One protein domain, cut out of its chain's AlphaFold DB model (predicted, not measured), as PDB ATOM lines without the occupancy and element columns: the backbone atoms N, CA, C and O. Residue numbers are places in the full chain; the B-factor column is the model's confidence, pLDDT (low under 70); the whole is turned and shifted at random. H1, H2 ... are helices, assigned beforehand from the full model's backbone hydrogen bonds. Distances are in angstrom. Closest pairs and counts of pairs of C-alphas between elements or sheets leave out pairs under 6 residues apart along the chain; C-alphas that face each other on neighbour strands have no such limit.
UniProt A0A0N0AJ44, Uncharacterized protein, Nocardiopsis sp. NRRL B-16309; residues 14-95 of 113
ATOM      1  N   GLU A  14     110.675 125.699  97.620       82.31
ATOM      2  CA  GLU A  14     110.722 124.232  97.570       82.31
ATOM      3  C   GLU A  14     112.018 123.725  96.922       82.31
ATOM      4  O   GLU A  14     112.675 122.835  97.457       82.31
ATOM      5  N   GLU A  15     112.457 124.354  95.831       85.00
ATOM      6  CA  GLU A  15     113.726 124.010  95.182       85.00
ATOM      7  C   GLU A  15     114.934 124.384  96.055       85.00
ATOM      8  O   GLU A  15     115.927 123.654  96.090       85.00
ATOM      9  N   LEU A  16     114.862 125.502  96.790       88.56
ATOM     10  CA  LEU A  16     115.883 125.871  97.775       88.56
ATOM     11  C   LEU A  16     115.975 124.825  98.885       88.56
ATOM     12  O   LEU A  16     117.075 124.402  99.246       88.56
ATOM     13  N   ARG A  17     114.824 124.384  99.403       87.25
ATOM     14  CA  ARG A  17     114.744 123.337 100.422       87.25
ATOM     15  C   ARG A  17     115.352 122.035  99.917       87.25
ATOM     16  O   ARG A  17     116.202 121.471 100.604       87.25
ATOM     17  N   GLU A  18     114.938 121.564  98.744       88.88
ATOM     18  CA  GLU A  18     115.435 120.316  98.166       88.88
ATOM     19  C   GLU A  18     116.952 120.379  97.962       88.88
ATOM     20  O   GLU A  18     117.675 119.514  98.456       88.88
ATOM     21  N   ARG A  19     117.466 121.462  97.360       87.69
ATOM     22  CA  ARG A  19     118.912 121.662  97.161       87.69
ATOM     23  C   ARG A  19     119.688 121.722  98.476       87.69
ATOM     24  O   ARG A  19     120.772 121.141  98.561       87.69
ATOM     25  N   ALA A  20     119.163 122.406  99.494       88.81
ATOM     26  CA  ALA A  20     119.808 122.499 100.802       88.81
ATOM     27  C   ALA A  20     119.872 121.130 101.499       88.81
ATOM     28  O   ALA A  20     120.927 120.749 102.010       88.81
ATOM     29  N   ILE A  21     118.776 120.363 101.467       90.50
ATOM     30  CA  ILE A  21     118.708 119.012 102.038       90.50
ATOM     31  C   ILE A  21     119.645 118.058 101.289       90.50
ATOM     32  O   ILE A  21     120.391 117.313 101.927       90.50
ATOM     33  N   ASP A  22     119.664 118.106  99.958       91.12
ATOM     34  CA  ASP A  22     120.536 117.268  99.134       91.12
ATOM     35  C   ASP A  22     122.016 117.550  99.387       91.12
ATOM     36  O   ASP A  22     122.831 116.626  99.487       91.12
ATOM     37  N   LEU A  23     122.380 118.827  99.515       90.75
ATOM     38  CA  LEU A  23     123.746 119.224  99.829       90.75
ATOM     39  C   LEU A  23     124.144 118.769 101.238       90.75
ATOM     40  O   LEU A  23     125.219 118.191 101.409       90.75
ATOM     41  N   ALA A  24     123.275 118.980 102.229       89.81
ATOM     42  CA  ALA A  24     123.507 118.545 103.603       89.81
ATOM     43  C   ALA A  24     123.635 117.019 103.703       89.81
ATOM     44  O   ALA A  24     124.538 116.520 104.372       89.81
ATOM     45  N   ARG A  25     122.806 116.265 102.971       89.62
ATOM     46  CA  ARG A  25     122.880 114.801 102.900       89.62
ATOM     47  C   ARG A  25     124.199 114.324 102.299       89.62
ATOM     48  O   ARG A  25     124.836 113.445 102.868       89.62
ATOM     49  N   LYS A  26     124.642 114.914 101.183       91.88
ATOM     50  CA  LYS A  26     125.935 114.581 100.549       91.88
ATOM     51  C   LYS A  26     127.121 114.853 101.478       91.88
ATOM     52  O   LYS A  26     128.123 114.147 101.405       91.88
ATOM     53  N   ARG A  27     127.004 115.861 102.345       92.00
ATOM     54  CA  ARG A  27     128.023 116.246 103.330       92.00
ATOM     55  C   ARG A  27     127.883 115.537 104.678       92.00
ATOM     56  O   ARG A  27     128.742 115.746 105.527       92.00
ATOM     57  N   TRP A  28     126.832 114.736 104.874       91.44
ATOM     58  CA  TRP A  28     126.468 114.169 106.177       91.44
ATOM     59  C   TRP A  28     126.421 115.239 107.284       91.44
ATOM     60  O   TRP A  28     126.899 115.030 108.397       91.44
ATOM     61  N   ASP A  29     125.862 116.412 106.969       90.44
ATOM     62  CA  ASP A  29     125.856 117.573 107.863       90.44
ATOM     63  C   ASP A  29     124.756 117.451 108.928       90.44
ATOM     64  O   ASP A  29     123.680 118.049 108.850       90.44
ATOM     65  N   VAL A  30     125.035 116.633 109.942       86.50
ATOM     66  CA  VAL A  30     124.145 116.400 111.087       86.50
ATOM     67  C   VAL A  30     123.840 117.709 111.828       86.50
ATOM     68  O   VAL A  30     122.726 117.890 112.322       86.50
ATOM     69  N   ARG A  31     124.781 118.663 111.849       83.94
ATOM     70  CA  ARG A  31     124.607 119.965 112.506       83.94
ATOM     71  C   ARG A  31     123.562 120.822 111.794       83.94
ATOM     72  O   ARG A  31     122.715 121.411 112.464       83.94
ATOM     73  N   PHE A  32     123.576 120.858 110.460       86.38
ATOM     74  CA  PHE A  32     122.552 121.547 109.669       86.38
ATOM     75  C   PHE A  32     121.150 120.983 109.931       86.38
ATOM     76  O   PHE A  32     120.220 121.748 110.183       86.38
ATOM     77  N   PHE A  33     120.993 119.654 109.941       85.50
ATOM     78  CA  PHE A  33     119.698 119.027 110.226       85.50
ATOM     79  C   PHE A  33     119.209 119.328 111.646       85.50
ATOM     80  O   PHE A  33     118.040 119.666 111.830       85.50
ATOM     81  N   TRP A  34     120.103 119.292 112.637       83.00
ATOM     82  CA  TRP A  34     119.781 119.704 114.005       83.00
ATOM     83  C   TRP A  34     119.347 121.166 114.097       83.00
ATOM     84  O   TRP A  34     118.386 121.484 114.798       83.00
ATOM     85  N   GLN A  35     120.022 122.062 113.378       84.06
ATOM     86  CA  GLN A  35     119.652 123.471 113.333       84.06
ATOM     87  C   GLN A  35     118.280 123.664 112.671       84.06
ATOM     88  O   GLN A  35     117.452 124.405 113.199       84.06
ATOM     89  N   LEU A  36     118.008 122.964 111.565       84.31
ATOM     90  CA  LEU A  36     116.722 123.010 110.870       84.31
ATOM     91  C   LEU A  36     115.578 122.536 111.777       84.31
ATOM     92  O   LEU A  36     114.589 123.249 111.924       84.31
ATOM     93  N   LEU A  37     115.747 121.398 112.460       80.00
ATOM     94  CA  LEU A  37     114.769 120.875 113.423       80.00
ATOM     95  C   LEU A  37     114.484 121.859 114.566       80.00
ATOM     96  O   LEU A  37     113.335 122.003 114.978       80.00
ATOM     97  N   ARG A  38     115.502 122.581 115.052       77.75
ATOM     98  CA  ARG A  38     115.334 123.615 116.090       77.75
ATOM     99  C   ARG A  38     114.607 124.868 115.597       77.75
ATOM    100  O   ARG A  38     114.036 125.574 116.422       77.75
ATOM    101  N   MET A  39     114.644 125.164 114.297       80.81
ATOM    102  CA  MET A  39     114.024 126.363 113.713       80.81
ATOM    103  C   MET A  39     112.576 126.146 113.266       80.81
ATOM    104  O   MET A  39     111.820 127.114 113.255       80.81
ATOM    105  N   ILE A  40     112.165 124.908 112.959       79.94
ATOM    106  CA  ILE A  40     110.773 124.569 112.599       79.94
ATOM    107  C   ILE A  40     109.744 125.184 113.565       79.94
ATOM    108  O   ILE A  40     108.850 125.870 113.087       79.94
ATOM    109  N   PRO A  41     109.873 125.063 114.895       69.75
ATOM    110  CA  PRO A  41     108.863 125.583 115.813       69.75
ATOM    111  C   PRO A  41     108.803 127.115 115.866       69.75
ATOM    112  O   PRO A  41     107.742 127.687 116.115       69.75
ATOM    113  N   ALA A  42     109.932 127.795 115.637       73.50
ATOM    114  CA  ALA A  42     109.963 129.249 115.497       73.50
ATOM    115  C   ALA A  42     109.314 129.688 114.172       73.50
ATOM    116  O   ALA A  42     108.588 130.678 114.143       73.50
ATOM    117  N   ALA A  43     109.525 128.925 113.095       79.12
ATOM    118  CA  ALA A  43     108.866 129.141 111.811       79.12
ATOM    119  C   ALA A  43     107.352 128.855 111.879       79.12
ATOM    120  O   ALA A  43     106.570 129.620 111.328       79.12
ATOM    121  N   GLU A  44     106.929 127.813 112.599       71.19
ATOM    122  CA  GLU A  44     105.520 127.489 112.864       71.19
ATOM    123  C   GLU A  44     104.834 128.591 113.675       71.19
ATOM    124  O   GLU A  44     103.753 129.043 113.298       71.19
ATOM    125  N   ALA A  45     105.486 129.088 114.732       74.62
ATOM    126  CA  ALA A  45     104.988 130.229 115.497       74.62
ATOM    127  C   ALA A  45     104.858 131.486 114.623       74.62
ATOM    128  O   ALA A  45     103.825 132.151 114.654       74.62
ATOM    129  N   ALA A  46     105.864 131.783 113.790       76.19
ATOM    130  CA  ALA A  46     105.814 132.900 112.845       76.19
ATOM    131  C   ALA A  46     104.720 132.730 111.772       76.19
ATOM    132  O   ALA A  46     104.176 133.720 111.288       76.19
ATOM    133  N   ALA A  47     104.367 131.489 111.428       79.81
ATOM    134  CA  ALA A  47     103.268 131.153 110.526       79.81
ATOM    135  C   ALA A  47     101.881 131.167 111.206       79.81
ATOM    136  O   ALA A  47     100.885 130.856 110.552       79.81
ATOM    137  N   GLY A  48     101.795 131.528 112.494       72.38
ATOM    138  CA  GLY A  48     100.541 131.606 113.252       72.38
ATOM    139  C   GLY A  48     100.069 130.273 113.841       72.38
ATOM    140  O   GLY A  48      98.911 130.157 114.232       72.38
ATOM    141  N   ASN A  49     100.944 129.267 113.903       62.66
ATOM    142  CA  ASN A  49     100.643 127.935 114.423       62.66
ATOM    143  C   ASN A  49     101.270 127.752 115.822       62.66
ATOM    144  O   ASN A  49     102.255 127.036 116.009       62.66
ATOM    145  N   GLU A  50     100.731 128.470 116.815       56.84
ATOM    146  CA  GLU A  50     101.315 128.600 118.164       56.84
ATOM    147  C   GLU A  50     101.322 127.291 118.982       56.84
ATOM    148  O   GLU A  50     102.204 127.101 119.825       56.84
ATOM    149  N   GLU A  51     100.412 126.349 118.711       54.16
ATOM    150  CA  GLU A  51     100.332 125.063 119.426       54.16
ATOM    151  C   GLU A  51     101.510 124.114 119.107       54.16
ATOM    152  O   GLU A  51     101.882 123.286 119.944       54.16
ATOM    153  N   GLY A  52     102.171 124.274 117.951       52.22
ATOM    154  CA  GLY A  52     103.327 123.459 117.540       52.22
ATOM    155  C   GLY A  52     104.661 123.861 118.190       52.22
ATOM    156  O   GLY A  52     105.603 123.073 118.263       52.22
ATOM    157  N   SER A  53     104.767 125.069 118.747       53.66
ATOM    158  CA  SER A  53     106.078 125.723 118.887       53.66
ATOM    159  C   SER A  53     106.998 125.191 120.010       53.66
ATOM    160  O   SER A  53     108.221 125.220 119.893       53.66
ATOM    161  N   ARG A  54     106.472 124.658 121.119       52.09
ATOM    162  CA  ARG A  54     107.320 124.059 122.188       52.09
ATOM    163  C   ARG A  54     107.197 122.548 122.272       52.09
ATOM    164  O   ARG A  54     108.170 121.864 122.590       52.09
ATOM    165  N   ALA A  55     106.009 122.035 121.962       55.28
ATOM    166  CA  ALA A  55     105.739 120.609 121.983       55.28
ATOM    167  C   ALA A  55     106.574 119.879 120.922       55.28
ATOM    168  O   ALA A  55     107.044 118.780 121.194       55.28
ATOM    169  N   SER A  56     106.821 120.478 119.752       61.94
ATOM    170  CA  SER A  56     107.555 119.817 118.665       61.94
ATOM    171  C   SER A  56     109.030 119.545 118.995       61.94
ATOM    172  O   SER A  56     109.509 118.445 118.731       61.94
ATOM    173  N   ILE A  57     109.752 120.475 119.643       62.97
ATOM    174  CA  ILE A  57     111.161 120.237 120.040       62.97
ATOM    175  C   ILE A  57     111.246 119.168 121.128       62.97
ATOM    176  O   ILE A  57     112.068 118.254 121.041       62.97
ATOM    177  N   ALA A  58     110.412 119.286 122.164       67.75
ATOM    178  CA  ALA A  58     110.399 118.334 123.270       67.75
ATOM    179  C   ALA A  58     110.041 116.920 122.777       67.75
ATOM    180  O   ALA A  58     110.685 115.951 123.164       67.75
ATOM    181  N   GLN A  59     109.082 116.804 121.852       67.94
ATOM    182  CA  GLN A  59     108.719 115.528 121.232       67.94
ATOM    183  C   GLN A  59     109.832 114.969 120.335       67.94
ATOM    184  O   GLN A  59     110.146 113.785 120.430       67.94
ATOM    185  N   ALA A  60     110.472 115.798 119.502       68.88
ATOM    186  CA  ALA A  60     111.554 115.350 118.625       68.88
ATOM    187  C   ALA A  60     112.802 114.907 119.410       68.88
ATOM    188  O   ALA A  60     113.377 113.859 119.125       68.88
ATOM    189  N   SER A  61     113.199 115.676 120.428       69.94
ATOM    190  CA  SER A  61     114.306 115.306 121.323       69.94
ATOM    191  C   SER A  61     113.988 114.052 122.138       69.94
ATOM    192  O   SER A  61     114.847 113.180 122.250       69.94
ATOM    193  N   GLY A  62     112.749 113.909 122.619       75.75
ATOM    194  CA  GLY A  62     112.275 112.694 123.280       75.75
ATOM    195  C   GLY A  62     112.349 111.463 122.375       75.75
ATOM    196  O   GLY A  62     112.877 110.438 122.791       75.75
ATOM    197  N   PHE A  63     111.910 111.567 121.116       76.19
ATOM    198  CA  PHE A  63     111.987 110.462 120.155       76.19
ATOM    199  C   PHE A  63     113.431 110.057 119.832       76.19
ATOM    200  O   PHE A  63     113.738 108.872 119.732       76.19
ATOM    201  N   LEU A  64     114.335 111.029 119.694       73.25
ATOM    202  CA  LEU A  64     115.757 110.757 119.474       73.25
ATOM    203  C   LEU A  64     116.403 110.090 120.692       73.25
ATOM    204  O   LEU A  64     117.156 109.134 120.531       73.25
ATOM    205  N   TYR A  65     116.089 110.563 121.899       71.94
ATOM    206  CA  TYR A  65     116.561 109.944 123.135       71.94
ATOM    207  C   TYR A  65     116.039 108.511 123.283       71.94
ATOM    208  O   TYR A  65     116.811 107.618 123.624       71.94
ATOM    209  N   GLU A  66     114.765 108.275 122.969       75.81
ATOM    210  CA  GLU A  66     114.157 106.942 122.970       75.81
ATOM    211  C   GLU A  66     114.845 106.021 121.956       75.81
ATOM    212  O   GLU A  66     115.233 104.912 122.302       75.81
ATOM    213  N   ALA A  67     115.088 106.487 120.727       74.56
ATOM    214  CA  ALA A  67     115.779 105.704 119.703       74.56
ATOM    215  C   ALA A  67     117.223 105.340 120.099       74.56
ATOM    216  O   ALA A  67     117.679 104.240 119.797       74.56
ATOM    217  N   LEU A  68     117.936 106.239 120.787       71.31
ATOM    218  CA  LEU A  68     119.279 105.976 121.318       71.31
ATOM    219  C   LEU A  68     119.253 105.054 122.546       71.31
ATOM    220  O   LEU A  68     120.153 104.239 122.717       71.31
ATOM    221  N   SER A  69     118.223 105.169 123.386       69.44
ATOM    222  CA  SER A  69     118.044 104.348 124.593       69.44
ATOM    223  C   SER A  69     117.500 102.951 124.282       69.44
ATOM    224  O   SER A  69     117.698 102.022 125.064       69.44
ATOM    225  N   ALA A  70     116.842 102.784 123.132       70.81
ATOM    226  CA  ALA A  70     116.349 101.502 122.643       70.81
ATOM    227  C   ALA A  70     117.491 100.519 122.331       70.81
ATOM    228  O   ALA A  70     117.296  99.307 122.416       70.81
ATOM    229  N   GLU A  71     118.694 101.020 122.033       67.50
ATOM    230  CA  GLU A  71     119.905 100.205 121.941       67.50
ATOM    231  C   GLU A  71     120.388  99.864 123.354       67.50
ATOM    232  O   GLU A  71     121.105 100.629 123.997       67.50
ATOM    233  N   SER A  72     119.933  98.731 123.886       64.38
ATOM    234  CA  SER A  72     120.219  98.323 125.267       64.38
ATOM    235  C   SER A  72     121.459  97.441 125.412       64.38
ATOM    236  O   SER A  72     121.750  97.039 126.539       64.38
ATOM    237  N   ASP A  73     122.167  97.084 124.328       81.25
ATOM    238  CA  ASP A  73     123.318  96.178 124.423       81.25
ATOM    239  C   ASP A  73     124.485  96.868 125.158       81.25
ATOM    240  O   ASP A  73     125.096  97.806 124.629       81.25
ATOM    241  N   PRO A  74     124.861  96.401 126.367       79.38
ATOM    242  CA  PRO A  74     125.952  96.993 127.134       79.38
ATOM    243  C   PRO A  74     127.281  97.013 126.370       79.38
ATOM    244  O   PRO A  74     128.087  97.921 126.562       79.38
ATOM    245  N   LYS A  75     127.507  96.055 125.461       84.12
ATOM    246  CA  LYS A  75     128.729  95.988 124.647       84.12
ATOM    247  C   LYS A  75     128.795  97.114 123.620       84.12
ATOM    248  O   LYS A  75     129.886  97.593 123.316       84.12
ATOM    249  N   VAL A  76     127.648  97.546 123.093       81.88
ATOM    250  CA  VAL A  76     127.567  98.683 122.165       81.88
ATOM    251  C   VAL A  76     127.878  99.981 122.912       81.88
ATOM    252  O   VAL A  76     128.694 100.773 122.444       81.88
ATOM    253  N   HIS A  77     127.334 100.159 124.120       81.19
ATOM    254  CA  HIS A  77     127.658 101.305 124.984       81.19
ATOM    255  C   HIS A  77     129.139 101.361 125.367       81.19
ATOM    256  O   HIS A  77     129.753 102.427 125.319       81.19
ATOM    257  N   GLU A  78     129.739 100.215 125.695       85.00
ATOM    258  CA  GLU A  78     131.177 100.124 125.962       85.00
ATOM    259  C   GLU A  78     132.018 100.479 124.727       85.00
ATOM    260  O   GLU A  78     133.013 101.197 124.851       85.00
ATOM    261  N   ALA A  79     131.605 100.043 123.533       89.75
ATOM    262  CA  ALA A  79     132.285 100.377 122.283       89.75
ATOM    263  C   ALA A  79     132.184 101.873 121.928       89.75
ATOM    264  O   ALA A  79     133.122 102.429 121.356       89.75
ATOM    265  N   LEU A  80     131.085 102.541 122.299       86.25
ATOM    266  CA  LEU A  80     130.877 103.983 122.101       86.25
ATOM    267  C   LEU A  80     131.549 104.855 123.170       86.25
ATOM    268  O   LEU A  80     131.664 106.068 122.990       86.25
ATOM    269  N   ARG A  81     132.062 104.262 124.255       86.75
ATOM    270  CA  ARG A  81     132.727 104.979 125.352       86.75
ATOM    271  C   ARG A  81     133.788 105.999 124.897       86.75
ATOM    272  O   ARG A  81     133.798 107.092 125.460       86.75
ATOM    273  N   PRO A  82     134.658 105.723 123.903       91.38
ATOM    274  CA  PRO A  82     135.614 106.717 123.411       91.38
ATOM    275  C   PRO A  82     134.946 107.949 122.787       91.38
ATOM    276  O   PRO A  82     135.436 109.057 122.980       91.38
ATOM    277  N   VAL A  83     133.816 107.772 122.093       87.44
ATOM    278  CA  VAL A  83     133.047 108.871 121.483       87.44
ATOM    279  C   VAL A  83     132.457 109.769 122.568       87.44
ATOM    280  O   VAL A  83     132.577 110.987 122.486       87.44
ATOM    281  N   TYR A  84     131.886 109.176 123.623       84.62
ATOM    282  CA  TYR A  84     131.366 109.934 124.765       84.62
ATOM    283  C   TYR A  84     132.467 110.722 125.484       84.62
ATOM    284  O   TYR A  84     132.263 111.877 125.845       84.62
ATOM    285  N   ILE A  85     133.642 110.113 125.680       89.19
ATOM    286  CA  ILE A  85     134.783 110.773 126.328       89.19
ATOM    287  C   ILE A  85     135.272 111.966 125.502       89.19
ATOM    288  O   ILE A  85     135.550 113.012 126.083       89.19
ATOM    289  N   GLU A  86     135.377 111.825 124.180       88.25
ATOM    290  CA  GLU A  86     135.829 112.924 123.323       88.25
ATOM    291  C   GLU A  86     134.810 114.067 123.301       88.25
ATOM    292  O   GLU A  86     135.185 115.214 123.523       88.25
ATOM    293  N   TYR A  87     133.515 113.753 123.186       85.25
ATOM    294  CA  TYR A  87     132.452 114.757 123.268       85.25
ATOM    295  C   TYR A  87     132.489 115.532 124.595       85.25
ATOM    296  O   TYR A  87     132.432 116.760 124.616       85.25
ATOM    297  N   LEU A  88     132.636 114.823 125.718       87.25
ATOM    298  CA  LEU A  88     132.755 115.460 127.028       87.25
ATOM    299  C   LEU A  88     134.040 116.281 127.147       87.25
ATOM    300  O   LEU A  88     134.024 117.341 127.758       87.25
ATOM    301  N   ARG A  89     135.156 115.846 126.561       88.06
ATOM    302  CA  ARG A  89     136.388 116.642 126.553       88.06
ATOM    303  C   ARG A  89     136.211 117.949 125.780       88.06
ATOM    304  O   ARG A  89     136.706 118.976 126.238       88.06
ATOM    305  N   GLU A  90     135.538 117.907 124.635       85.44
ATOM    306  CA  GLU A  90     135.301 119.079 123.788       85.44
ATOM    307  C   GLU A  90     134.323 120.073 124.435       85.44
ATOM    308  O   GLU A  90     134.533 121.281 124.329       85.44
ATOM    309  N   HIS A  91     133.306 119.590 125.163       85.06
ATOM    310  CA  HIS A  91     132.189 120.422 125.636       85.06
ATOM    311  C   HIS A  91     132.070 120.601 127.161       85.06
ATOM    312  O   HIS A  91     131.330 121.477 127.607       85.06
ATOM    313  N   ALA A  92     132.811 119.869 128.003       75.38
ATOM    314  CA  ALA A  92     132.733 120.037 129.468       75.38
ATOM    315  C   ALA A  92     133.190 121.429 129.952       75.38
ATOM    316  O   ALA A  92     132.815 121.868 131.042       75.38
ATOM    317  N   ALA A  93     133.977 122.148 129.144       63.75
ATOM    318  CA  ALA A  93     134.341 123.540 129.409       63.75
ATOM    319  C   ALA A  93     133.157 124.516 129.229       63.75
ATOM    320  O   ALA A  93     133.129 125.568 129.859       63.75
ATOM    321  N   GLU A  94     132.167 124.170 128.399       60.16
ATOM    322  CA  GLU A  94     130.973 124.992 128.155       60.16
ATOM    323  C   GLU A  94     129.936 124.826 129.280       60.16
ATOM    324  O   GLU A  94     129.272 125.791 129.655       60.16
ATOM    325  N   GLU A  95     129.849 123.633 129.885       56.03
ATOM    326  CA  GLU A  95     129.030 123.388 131.087       56.03
ATOM    327  C   GLU A  95     129.598 124.058 132.348       56.03
ATOM    328  O   GLU A  95     128.854 124.367 133.277       56.03
TER     329      GLU A  95
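This is residues 14 to 95 of the 113 residues of an uncharacterized protein of Nocardiopsis sp. NRRL B-16309 (UniProt A0A0N0AJ44). What shape? H1, H2 and H3 fold into a zigzag and H4 sticks out. What size? It is all helix, 82 residues printed, H1 to H4 in order, and loose, with radius of gyration of the C-alphas 16.5 A, spans 45 by 30 by 29 A.

Where first? H1, residues 14 to 26, begins at C-alpha 14, (110.722, 124.232, 97.570). Then what? H2 is residues 30 to 46, H3 55 to 69, and H4 74 to 95, 26.9 A long, ending at C-alpha 95, (129.030, 123.388, 131.087).

Which touch? H1 and H2 only just touch, only at the corner, by 3 pairs of C-alphas within 8 A. H2 and H3, a hairpin, run opposite ways; the C-alphas of Pro 41 and Ser 56 are closest, 6.6 A. Helix backbones? H2 has 11 of 13 O i to N i+4 pairs within hydrogen-bond range, H4 14 of 18.

Any cut? The printed part has none. Low confidence? Residues 49 to 61, for instance, have pLDDT under 70.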